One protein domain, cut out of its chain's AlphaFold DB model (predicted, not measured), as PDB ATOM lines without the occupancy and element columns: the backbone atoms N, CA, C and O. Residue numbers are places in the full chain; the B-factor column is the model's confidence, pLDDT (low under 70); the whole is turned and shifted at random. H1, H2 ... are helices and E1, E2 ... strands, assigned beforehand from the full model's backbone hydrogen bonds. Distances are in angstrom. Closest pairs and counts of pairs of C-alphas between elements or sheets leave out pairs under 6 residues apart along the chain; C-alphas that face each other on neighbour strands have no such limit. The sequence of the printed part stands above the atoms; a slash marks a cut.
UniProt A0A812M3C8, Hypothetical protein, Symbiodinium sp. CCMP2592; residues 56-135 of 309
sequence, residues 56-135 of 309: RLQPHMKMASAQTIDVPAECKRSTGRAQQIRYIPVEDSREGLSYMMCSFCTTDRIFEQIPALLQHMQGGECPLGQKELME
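Overview. This is residues 56 to 135 of the 309 residues of the protein "Hypothetical protein" of Symbiodinium sp. CCMP2592 (UniProt A0A812M3C8). A strongly twisted sheet of four strands, folded as a meander, has H1 packed over it along its strands, while H2 crosses near the end of H1 and grazes the sheet. The loop of residues 71 to 83 lies at one end of the long axis and the turn between E2 and E3 at the other. The printed part has 80 residues, in the order E1 E2 E3 E4 H1 H2; the sheet's order is E1 - E2 - E3 - E4, antiparallel throughout. The class is mixed, with under half of the residues in named elements; the whole is compact, with a radius of gyration of the C-alphas of 12.8 A and spans of 41 by 20 by 18 A.

Along the chain. E2, residues 84 to 92, is 24.7 A long. E1, residues 67 to 70, begins at C-alpha 67 (80.098, 96.363, 61.475). E3 is residues 97 to 102, 16.8 A; E4 is residues 109 to 111. H1 is residues 114 to 122, 12.2 A; H2, residues 127 to 134, ends at C-alpha 134 (74.672, 80.057, 69.788).

Arrangement. E2 pairs with E1 over residues 84 to 87, with N 69 and O 85 2.9 A apart. It pairs with E3 over residues 87 to 92, with N 90 and O 99 2.8 A apart. E3 and E4 have N 100 and O 111 at 2.8 A. These three pairs are hairpins. H1 is on the sheet at a height of 8.0 A; its closest C-alphas to E3 are Leu 117 and Cys 102, 6.7 A. H1 and H2 touch, about perpendicular at 74 degrees, the closest C-alphas being Met 121 and Gln 130, 4.7 A. H2 only grazes the sheet, with residues 129 to 133. In H1 and H2 every O i to N i+4 pair is within hydrogen-bond range.

Size, cuts and confidence. The C-alphas farthest apart, Thr 79 and Arg 94, are 41.3 A apart. The printed part has no cut. The link from E1 to E2 is long. Residues 75 to 82, 106 and 135 have pLDDT under 70.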
ATOM      1  N   ARG A  56      98.392  89.508  64.811       88.50
ATOM      2  CA  ARG A  56      98.207  90.501  65.873       88.50
ATOM      3  C   ARG A  56      98.047  91.892  65.279       88.50
ATOM      4  O   ARG A  56      98.841  92.259  64.412       88.50
ATOM      5  N   LEU A  57      97.088  92.651  65.800       87.50
ATOM      6  CA  LEU A  57      96.872  94.055  65.479       87.50
ATOM      7  C   LEU A  57      98.173  94.839  65.675       87.50
ATOM      8  O   LEU A  57      98.798  94.776  66.735       87.50
ATOM      9  N   GLN A  58      98.581  95.562  64.638       88.06
ATOM     10  CA  GLN A  58      99.783  96.387  64.659       88.06
ATOM     11  C   GLN A  58      99.432  97.860  64.912       88.06
ATOM     12  O   GLN A  58      98.356  98.304  64.518       88.06
ATOM     13  N   PRO A  59     100.345  98.671  65.482       88.50
ATOM     14  CA  PRO A  59     100.067 100.077  65.799       88.50
ATOM     15  C   PRO A  59      99.724 100.967  64.596       88.50
ATOM     16  O   PRO A  59      99.108 102.013  64.763       88.50
ATOM     17  N   HIS A  60     100.153 100.584  63.391       84.81
ATOM     18  CA  HIS A  60      99.885 101.333  62.160       84.81
ATOM     19  C   HIS A  60      98.542 100.966  61.511       84.81
ATOM     20  O   HIS A  60      98.111 101.657  60.591       84.81
ATOM     21  N   MET A  61      97.898  99.890  61.969       89.38
ATOM     22  CA  MET A  61      96.608  99.450  61.451       89.38
ATOM     23  C   MET A  61      95.483 100.307  62.028       89.38
ATOM     24  O   MET A  61      95.484 100.654  63.212       89.38
ATOM     25  N   LYS A  62      94.501 100.640  61.192       89.25
ATOM     26  CA  LYS A  62      93.382 101.509  61.563       89.25
ATOM     27  C   LYS A  62      92.130 100.686  61.804       89.25
ATOM     28  O   LYS A  62      91.721  99.907  60.952       89.25
ATOM     29  N   MET A  63      91.512 100.882  62.964       90.00
ATOM     30  CA  MET A  63      90.227 100.277  63.310       90.00
ATOM     31  C   MET A  63      89.084 101.197  62.883       90.00
ATOM     32  O   MET A  63      89.091 102.383  63.218       90.00
ATOM     33  N   ALA A  64      88.092 100.643  62.194       89.12
ATOM     34  CA  ALA A  64      86.862 101.348  61.851       89.12
ATOM     35  C   ALA A  64      85.767 101.137  62.916       89.12
ATOM     36  O   ALA A  64      85.946 100.425  63.908       89.12
ATOM     37  N   SER A  65      84.605 101.762  62.715       87.62
ATOM     38  CA  SER A  65      83.413 101.480  63.520       87.62
ATOM     39  C   SER A  65      82.985 100.021  63.362       87.62
ATOM     40  O   SER A  65      83.102  99.455  62.277       87.62
ATOM     41  N   ALA A  66      82.445  99.427  64.428       88.94
ATOM     42  CA  ALA A  66      81.960  98.052  64.388       88.94
ATOM     43  C   ALA A  66      80.887  97.863  63.300       88.94
ATOM     44  O   ALA A  66      79.977  98.682  63.168       88.94
ATOM     45  N   GLN A  67      81.000  96.771  62.551       87.75
ATOM     46  CA  GLN A  67      80.098  96.363  61.475       87.75
ATOM     47  C   GLN A  67      79.499  94.990  61.785       87.75
ATOM     48  O   GLN A  67      79.946  94.296  62.699       87.75
ATOM     49  N   THR A  68      78.468  94.602  61.041       86.75
ATOM     50  CA  THR A  68      77.795  93.305  61.172       86.75
ATOM     51  C   THR A  68      77.975  92.479  59.909       86.75
ATOM     52  O   THR A  68      77.848  93.009  58.809       86.75
ATOM     53  N   ILE A  69      78.234  91.185  60.070       85.75
ATOM     54  CA  ILE A  69      78.253  90.199  58.984       85.75
ATOM     55  C   ILE A  69      77.149  89.169  59.185       85.75
ATOM     56  O   ILE A  69      76.881  88.759  60.317       85.75
ATOM     57  N   ASP A  70      76.558  88.714  58.084       84.31
ATOM     58  CA  ASP A  70      75.680  87.551  58.094       84.31
ATOM     59  C   ASP A  70      76.518  86.276  58.247       84.31
ATOM     60  O   ASP A  70      77.474  86.027  57.509       84.31
ATOM     61  N   VAL A  71      76.153  85.449  59.222       79.75
ATOM     62  CA  VAL A  71      76.789  84.155  59.457       79.75
ATOM     63  C   VAL A  71      76.388  83.204  58.324       79.75
ATOM     64  O   VAL A  71      75.186  82.968  58.132       79.75
ATOM     65  N   PRO A  72      77.352  82.617  57.586       77.38
ATOM     66  CA  PRO A  72      77.072  81.625  56.555       77.38
ATOM     67  C   PRO A  72      76.282  80.446  57.123       77.38
ATOM     68  O   PRO A  72      76.517  80.034  58.258       77.38
ATOM     69  N   ALA A  73      75.372  79.873  56.332       70.62
ATOM     70  CA  ALA A  73      74.525  78.757  56.768       70.62
ATOM     71  C   ALA A  73      75.336  77.561  57.299       70.62
ATOM     72  O   ALA A  73      74.946  76.957  58.290       70.62
ATOM     73  N   GLU A  74      76.503  77.295  56.708       71.25
ATOM     74  CA  GLU A  74      77.447  76.243  57.119       71.25
ATOM     75  C   GLU A  74      77.970  76.416  58.553       71.25
ATOM     76  O   GLU A  74      78.353  75.454  59.212       71.25
ATOM     77  N   CYS A  75      77.989  77.655  59.046       64.25
ATOM     78  CA  CYS A  75      78.449  78.002  60.386       64.25
ATOM     79  C   CYS A  75      77.304  78.090  61.406       64.25
ATOM     80  O   CYS A  75      77.564  78.311  62.593       64.25
ATOM     81  N   LYS A  76      76.047  77.926  60.974       66.56
ATOM     82  CA  LYS A  76      74.875  77.942  61.854       66.56
ATOM     83  C   LYS A  76      74.654  76.551  62.431       66.56
ATOM     84  O   LYS A  76      74.606  75.565  61.704       66.56
ATOM     85  N   ARG A  77      74.479  76.465  63.751       62.88
ATOM     86  CA  ARG A  77      74.070  75.212  64.413       62.88
ATOM     87  C   ARG A  77      72.554  75.060  64.527       62.88
ATOM     88  O   ARG A  77      72.082  73.956  64.774       62.88
ATOM     89  N   SER A  78      71.799  76.143  64.358       59.41
ATOM     90  CA  SER A  78      70.339  76.146  64.404       59.41
ATOM     91  C   SER A  78      69.759  76.438  63.020       59.41
ATOM     92  O   SER A  78      70.260  77.270  62.266       59.41
ATOM     93  N   THR A  79      68.675  75.746  62.681       54.28
ATOM     94  CA  THR A  79      67.954  75.827  61.398       54.28
ATOM     95  C   THR A  79      67.113  77.106  61.242       54.28
ATOM     96  O   THR A  79      66.210  77.163  60.411       54.28
ATOM     97  N   GLY A  80      67.392  78.151  62.027       55.38
ATOM     98  CA  GLY A  80      66.595  79.375  62.089       55.38
ATOM     99  C   GLY A  80      67.373  80.623  61.673       55.38
ATOM    100  O   GLY A  80      68.457  80.855  62.187       55.38
ATOM    101  N   ARG A  81      66.759  81.417  60.778       57.22
ATOM    102  CA  ARG A  81      67.055  82.810  60.348       57.22
ATOM    103  C   ARG A  81      68.527  83.198  60.073       57.22
ATOM    104  O   ARG A  81      69.487  82.453  60.248       57.22
ATOM    105  N   ALA A  82      68.713  84.363  59.450       59.75
ATOM    106  CA  ALA A  82      70.034  84.955  59.252       59.75
ATOM    107  C   ALA A  82      70.536  85.495  60.595       59.75
ATOM    108  O   ALA A  82      69.908  86.373  61.177       59.75
ATOM    109  N   GLN A  83      71.626  84.925  61.105       74.75
ATOM    110  CA  GLN A  83      72.274  85.405  62.319       74.75
ATOM    111  C   GLN A  83      73.322  86.435  61.925       74.75
ATOM    112  O   GLN A  83      74.114  86.177  61.021       74.75
ATOM    113  N   GLN A  84      73.316  87.583  62.595       82.69
ATOM    114  CA  GLN A  84      74.266  88.660  62.352       82.69
ATOM    115  C   GLN A  84      75.239  88.777  63.512       82.69
ATOM    116  O   GLN A  84      74.832  88.777  64.670       82.69
ATOM    117  N   ILE A  85      76.527  88.893  63.199       84.00
ATOM    118  CA  ILE A  85      77.593  88.989  64.196       84.00
ATOM    119  C   ILE A  85      78.382  90.270  63.998       84.00
ATOM    120  O   ILE A  85      78.746  90.634  62.880       84.00
ATOM    121  N   ARG A  86      78.671  90.947  65.114       86.69
ATOM    122  CA  ARG A  86      79.466  92.173  65.132       86.69
ATOM    123  C   ARG A  86      80.965  91.887  65.068       86.69
ATOM    124  O   ARG A  86      81.497  91.094  65.848       86.69
ATOM    125  N   TYR A  87      81.669  92.623  64.222       90.00
ATOM    126  CA  TYR A  87      83.126  92.628  64.108       90.00
ATOM    127  C   TYR A  87      83.637  94.060  63.935       90.00
ATOM    128  O   TYR A  87      82.869  94.983  63.670       90.00
ATOM    129  N   ILE A  88      84.935  94.264  64.121       90.19
ATOM    130  CA  ILE A  88      85.595  95.553  63.906       90.19
ATOM    131  C   ILE A  88      86.473  95.414  62.656       90.19
ATOM    132  O   ILE A  88      87.384  94.582  62.671       90.19
ATOM    133  N   PRO A  89      86.217  96.174  61.577       91.12
ATOM    134  CA  PRO A  89      87.101  96.199  60.418       91.12
ATOM    135  C   PRO A  89      88.444  96.823  60.801       91.12
ATOM    136  O   PRO A  89      88.490  97.812  61.539       91.12
ATOM    137  N   VAL A  90      89.526  96.247  60.290       90.56
ATOM    138  CA  VAL A  90      90.894  96.716  60.502       90.56
ATOM    139  C   VAL A  90      91.584  96.838  59.153       90.56
ATOM    140  O   VAL A  90      91.702  95.854  58.436       90.56
ATOM    141  N   GLU A  91      92.068  98.023  58.814       92.06
ATOM    142  CA  GLU A  91      92.812  98.259  57.576       92.06
ATOM    143  C   GLU A  91      94.305  98.390  57.861       92.06
ATOM    144  O   GLU A  91      94.727  99.165  58.726       92.06
ATOM    145  N   ASP A  92      95.113  97.657  57.100       90.62
ATOM    146  CA  ASP A  92      96.550  97.863  57.022       90.62
ATOM    147  C   ASP A  92      96.883  98.775  55.842       90.62
ATOM    148  O   ASP A  92      96.883  98.365  54.682       90.62
ATOM    149  N   SER A  93      97.221 100.026  56.144       87.12
ATOM    150  CA  SER A  93      97.622 101.005  55.130       87.12
ATOM    151  C   SER A  93      98.954 100.692  54.439       87.12
ATOM    152  O   SER A  93      99.249 101.303  53.417       87.12
ATOM    153  N   ARG A  94      99.790  99.808  55.001       86.44
ATOM    154  CA  ARG A  94     101.095  99.450  54.425       86.44
ATOM    155  C   ARG A  94     100.967  98.347  53.390       86.44
ATOM    156  O   ARG A  94     101.593  98.425  52.339       86.44
ATOM    157  N   GLU A  95     100.171  97.334  53.706       83.12
ATOM    158  CA  GLU A  95      99.967  96.174  52.834       83.12
ATOM    159  C   GLU A  95      98.731  96.329  51.935       83.12
ATOM    160  O   GLU A  95      98.581  95.598  50.960       83.12
ATOM    161  N   GLY A  96      97.862  97.306  52.227       85.19
ATOM    162  CA  GLY A  96      96.592  97.496  51.524       85.19
ATOM    163  C   GLY A  96      95.598  96.367  51.801       85.19
ATOM    164  O   GLY A  96      94.749  96.075  50.960       85.19
ATOM    165  N   LEU A  97      95.733  95.698  52.948       88.12
ATOM    166  CA  LEU A  97      94.929  94.542  53.332       88.12
ATOM    167  C   LEU A  97      93.877  94.924  54.373       88.12
ATOM    168  O   LEU A  97      94.100  95.765  55.243       88.12
ATOM    169  N   SER A  98      92.724  94.264  54.290       88.81
ATOM    170  CA  SER A  98      91.636  94.398  55.253       88.81
ATOM    171  C   SER A  98      91.517  93.138  56.101       88.81
ATOM    172  O   SER A  98      91.422  92.029  55.576       88.81
ATOM    173  N   TYR A  99      91.440  93.328  57.407       92.06
ATOM    174  CA  TYR A  99      91.260  92.293  58.407       92.06
ATOM    175  C   TYR A  99      89.996  92.559  59.225       92.06
ATOM    176  O   TYR A  99      89.393  93.633  59.198       92.06
ATOM    177  N   MET A 100      89.607  91.559  60.000       90.38
ATOM    178  CA  MET A 100      88.469  91.594  60.901       90.38
ATOM    179  C   MET A 100      88.939  91.283  62.309       90.38
ATOM    180  O   MET A 100      89.659  90.317  62.535       90.38
ATOM    181  N   MET A 101      88.494  92.069  63.274       91.25
ATOM    182  CA  MET A 101      88.729  91.823  64.688       91.25
ATOM    183  C   MET A 101      87.418  91.434  65.363       91.25
ATOM    184  O   MET A 101      86.355  91.995  65.087       91.25
ATOM    185  N   CYS A 102      87.485  90.459  66.261       89.06
ATOM    186  CA  CYS A 102      86.331  90.046  67.047       89.06
ATOM    187  C   CYS A 102      85.918  91.173  68.006       89.06
ATOM    188  O   CYS A 102      86.714  91.607  68.833       89.06
ATOM    189  N   SER A 103      84.665  91.632  67.916       89.75
ATOM    190  CA  SER A 103      84.154  92.727  68.761       89.75
ATOM    191  C   SER A 103      83.876  92.309  70.212       89.75
ATOM    192  O   SER A 103      83.780  93.159  71.096       89.75
ATOM    193  N   PHE A 104      83.764  91.002  70.459       85.69
ATOM    194  CA  PHE A 104      83.386  90.428  71.752       85.69
ATOM    195  C   PHE A 104      84.581  90.106  72.647       85.69
ATOM    196  O   PHE A 104      84.412  89.908  73.850       85.69
ATOM    197  N   CYS A 105      85.789  90.024  72.088       82.50
ATOM    198  CA  CYS A 105      86.996  89.765  72.861       82.50
ATOM    199  C   CYS A 105      87.922  90.978  72.832       82.50
ATOM    200  O   CYS A 105      88.151  91.576  71.786       82.50
ATOM    201  N   THR A 106      88.527  91.309  73.970       68.56
ATOM    202  CA  THR A 106      89.549  92.362  74.080       68.56
ATOM    203  C   THR A 106      90.920  91.879  73.600       68.56
ATOM    204  O   THR A 106      91.941  92.248  74.176       68.56
ATOM    205  N   THR A 107      90.958  90.967  72.626       79.19
ATOM    206  CA  THR A 107      92.219  90.415  72.127       79.19
ATOM    207  C   THR A 107      92.667  91.181  70.896       79.19
ATOM    208  O   THR A 107      91.851  91.506  70.041       79.19
ATOM    209  N   ASP A 108      93.975  91.382  70.763       84.56
ATOM    210  CA  ASP A 108      94.581  92.007  69.582       84.56
ATOM    211  C   ASP A 108      94.601  91.058  68.367       84.56
ATOM    212  O   ASP A 108      95.491  91.148  67.526       84.56
ATOM    213  N   ARG A 109      93.701  90.070  68.296       88.06
ATOM    214  CA  ARG A 109      93.686  89.064  67.228       88.06
ATOM    215  C   ARG A 109      92.854  89.561  66.058       88.06
ATOM    216  O   ARG A 109      91.665  89.837  66.206       88.06
ATOM    217  N   ILE A 110      93.484  89.609  64.894       90.69
ATOM    218  CA  ILE A 110      92.866  89.982  63.628       90.69
ATOM    219  C   ILE A 110      92.857  88.782  62.674       90.69
ATOM    220  O   ILE A 110      93.773  87.955  62.666       90.69
ATOM    221  N   PHE A 111      91.794  88.680  61.886       90.25
ATOM    222  CA  PHE A 111      91.479  87.562  61.006       90.25
ATOM    223  C   PHE A 111      91.294  88.080  59.580       90.25
ATOM    224  O   PHE A 111      90.544  89.025  59.362       90.25
ATOM    225  N   GLU A 112      91.936  87.456  58.598       86.25
ATOM    226  CA  GLU A 112      91.777  87.844  57.185       86.25
ATOM    227  C   GLU A 112      90.427  87.431  56.596       86.25
ATOM    228  O   GLU A 112      89.937  88.050  55.658       86.25
ATOM    229  N   GLN A 113      89.822  86.363  57.123       86.00
ATOM    230  CA  GLN A 113      88.632  85.750  56.539       86.00
ATOM    231  C   GLN A 113      87.523  85.563  57.575       86.00
ATOM    232  O   GLN A 113      87.784  85.202  58.726       86.00
ATOM    233  N   ILE A 114      86.274  85.738  57.134       85.31
ATOM    234  CA  ILE A 114      85.071  85.549  57.958       85.31
ATOM    235  C   ILE A 114      85.042  84.153  58.610       85.31
ATOM    236  O   ILE A 114      84.831  84.083  59.822       85.31
ATOM    237  N   PRO A 115      85.326  83.043  57.895       86.12
ATOM    238  CA  PRO A 115      85.339  81.716  58.508       86.12
ATOM    239  C   PRO A 115      86.331  81.584  59.668       86.12
ATOM    240  O   PRO A 115      86.034  80.899  60.640       86.12
ATOM    241  N   ALA A 116      87.483  82.263  59.613       85.94
ATOM    242  CA  ALA A 116      88.473  82.218  60.690       85.94
ATOM    243  C   ALA A 116      87.976  82.945  61.951       85.94
ATOM    244  O   ALA A 116      88.142  82.441  63.064       85.94
ATOM    245  N   LEU A 117      87.298  84.085  61.779       87.44
ATOM    246  CA  LEU A 117      86.636  84.799  62.872       87.44
ATOM    247  C   LEU A 117      85.518  83.953  63.505       87.44
ATOM    248  O   LEU A 117      85.418  83.862  64.729       87.44
ATOM    249  N   LEU A 118      84.687  83.310  62.682       86.31
ATOM    250  CA  LEU A 118      83.604  82.454  63.168       86.31
ATOM    251  C   LEU A 118      84.143  81.207  63.866       86.31
ATOM    252  O   LEU A 118      83.627  80.833  64.915       86.31
ATOM    253  N   GLN A 119      85.218  80.604  63.358       86.25
ATOM    254  CA  GLN A 119      85.882  79.480  64.010       86.25
ATOM    255  C   GLN A 119      86.441  79.870  65.383       86.25
ATOM    256  O   GLN A 119      86.322  79.094  66.329       86.25
ATOM    257  N   HIS A 120      86.990  81.079  65.526       86.38
ATOM    258  CA  HIS A 120      87.425  81.615  66.817       86.38
ATOM    259  C   HIS A 120      86.264  81.713  67.828       86.38
ATOM    260  O   HIS A 120      86.423  81.351  68.996       86.38
ATOM    261  N   MET A 121      85.073  82.125  67.382       86.06
ATOM    262  CA  MET A 121      83.873  82.148  68.230       86.06
ATOM    263  C   MET A 121      83.347  80.734  68.528       86.06
ATOM    264  O   MET A 121      83.090  80.401  69.681       86.06
ATOM    265  N   GLN A 122      83.236  79.865  67.520       83.00
ATOM    266  CA  GLN A 122      82.727  78.494  67.672       83.00
ATOM    267  C   GLN A 122      83.635  77.603  68.519       83.00
ATOM    268  O   GLN A 122      83.141  76.750  69.257       83.00
ATOM    269  N   GLY A 123      84.951  77.788  68.401       81.12
ATOM    270  CA  GLY A 123      85.969  77.029  69.121       81.12
ATOM    271  C   GLY A 123      86.020  77.332  70.619       81.12
ATOM    272  O   GLY A 123      86.783  76.688  71.332       81.12
ATOM    273  N   GLY A 124      85.225  78.294  71.103       75.94
ATOM    274  CA  GLY A 124      85.190  78.688  72.512       75.94
ATOM    275  C   GLY A 124      86.373  79.558  72.941       75.94
ATOM    276  O   GLY A 124      86.529  79.833  74.127       75.94
ATOM    277  N   GLU A 125      87.195  80.037  71.999       81.50
ATOM    278  CA  GLU A 125      88.260  80.999  72.305       81.50
ATOM    279  C   GLU A 125      87.695  82.375  72.695       81.50
ATOM    280  O   GLU A 125      88.347  83.136  73.411       81.50
ATOM    281  N   CYS A 126      86.473  82.685  72.250       84.44
ATOM    282  CA  CYS A 126      85.693  83.832  72.694       84.44
ATOM    283  C   CYS A 126      84.337  83.365  73.250       84.44
ATOM    284  O   CYS A 126      83.416  83.139  72.467       84.44
ATOM    285  N   PRO A 127      84.168  83.255  74.581       81.44
ATOM    286  CA  PRO A 127      82.930  82.743  75.174       81.44
ATOM    287  C   PRO A 127      81.729  83.671  74.938       81.44
ATOM    288  O   PRO A 127      80.610  83.199  74.759       81.44
ATOM    289  N   LEU A 128      81.955  84.990  74.887       81.69
ATOM    290  CA  LEU A 128      80.905  85.969  74.587       81.69
ATOM    291  C   LEU A 128      80.439  85.869  73.128       81.69
ATOM    292  O   LEU A 128      79.243  85.796  72.877       81.69
ATOM    293  N   GLY A 129      81.375  85.784  72.179       82.06
ATOM    294  CA  GLY A 129      81.053  85.574  70.767       82.06
ATOM    295  C   GLY A 129      80.430  84.201  70.511       82.06
ATOM    296  O   GLY A 129      79.534  84.082  69.684       82.06
ATOM    297  N   GLN A 130      80.844  83.172  71.258       82.44
ATOM    298  CA  GLN A 130      80.224  81.850  71.208       82.44
ATOM    299  C   GLN A 130      78.767  81.901  71.663       82.44
ATOM    300  O   GLN A 130      77.910  81.318  71.010       82.44
ATOM    301  N   LYS A 131      78.481  82.603  72.764       81.25
ATOM    302  CA  LYS A 131      77.118  82.779  73.259       81.25
ATOM    303  C   LYS A 131      76.256  83.517  72.236       81.25
ATOM    304  O   LYS A 131      75.204  83.002  71.887       81.25
ATOM    305  N   GLU A 132      76.740  84.631  71.688       79.62
ATOM    306  CA  GLU A 132      76.013  85.389  70.660       79.62
ATOM    307  C   GLU A 132      75.748  84.550  69.398       79.62
ATOM    308  O   GLU A 132      74.675  84.625  68.806       79.62
ATOM    309  N   LEU A 133      76.716  83.714  69.003       76.69
ATOM    310  CA  LEU A 133      76.605  82.798  67.867       76.69
ATOM    311  C   LEU A 133      75.679  81.601  68.154       76.69
ATOM    312  O   LEU A 133      75.114  81.021  67.231       76.69
ATOM    313  N   MET A 134      75.507  81.202  69.412       73.19
ATOM    314  CA  MET A 134      74.672  80.057  69.788       73.19
ATOM    315  C   MET A 134      73.279  80.445  70.288       73.19
ATOM    316  O   MET A 134      72.412  79.573  70.354       73.19
ATOM    317  N   GLU A 135      73.040  81.711  70.631       67.56
ATOM    318  CA  GLU A 135      71.725  82.164  71.072       67.56
ATOM    319  C   GLU A 135      70.715  82.099  69.913       67.56
ATOM    320  O   GLU A 135      70.920  82.720  68.865       67.56
TER     321      GLU A 135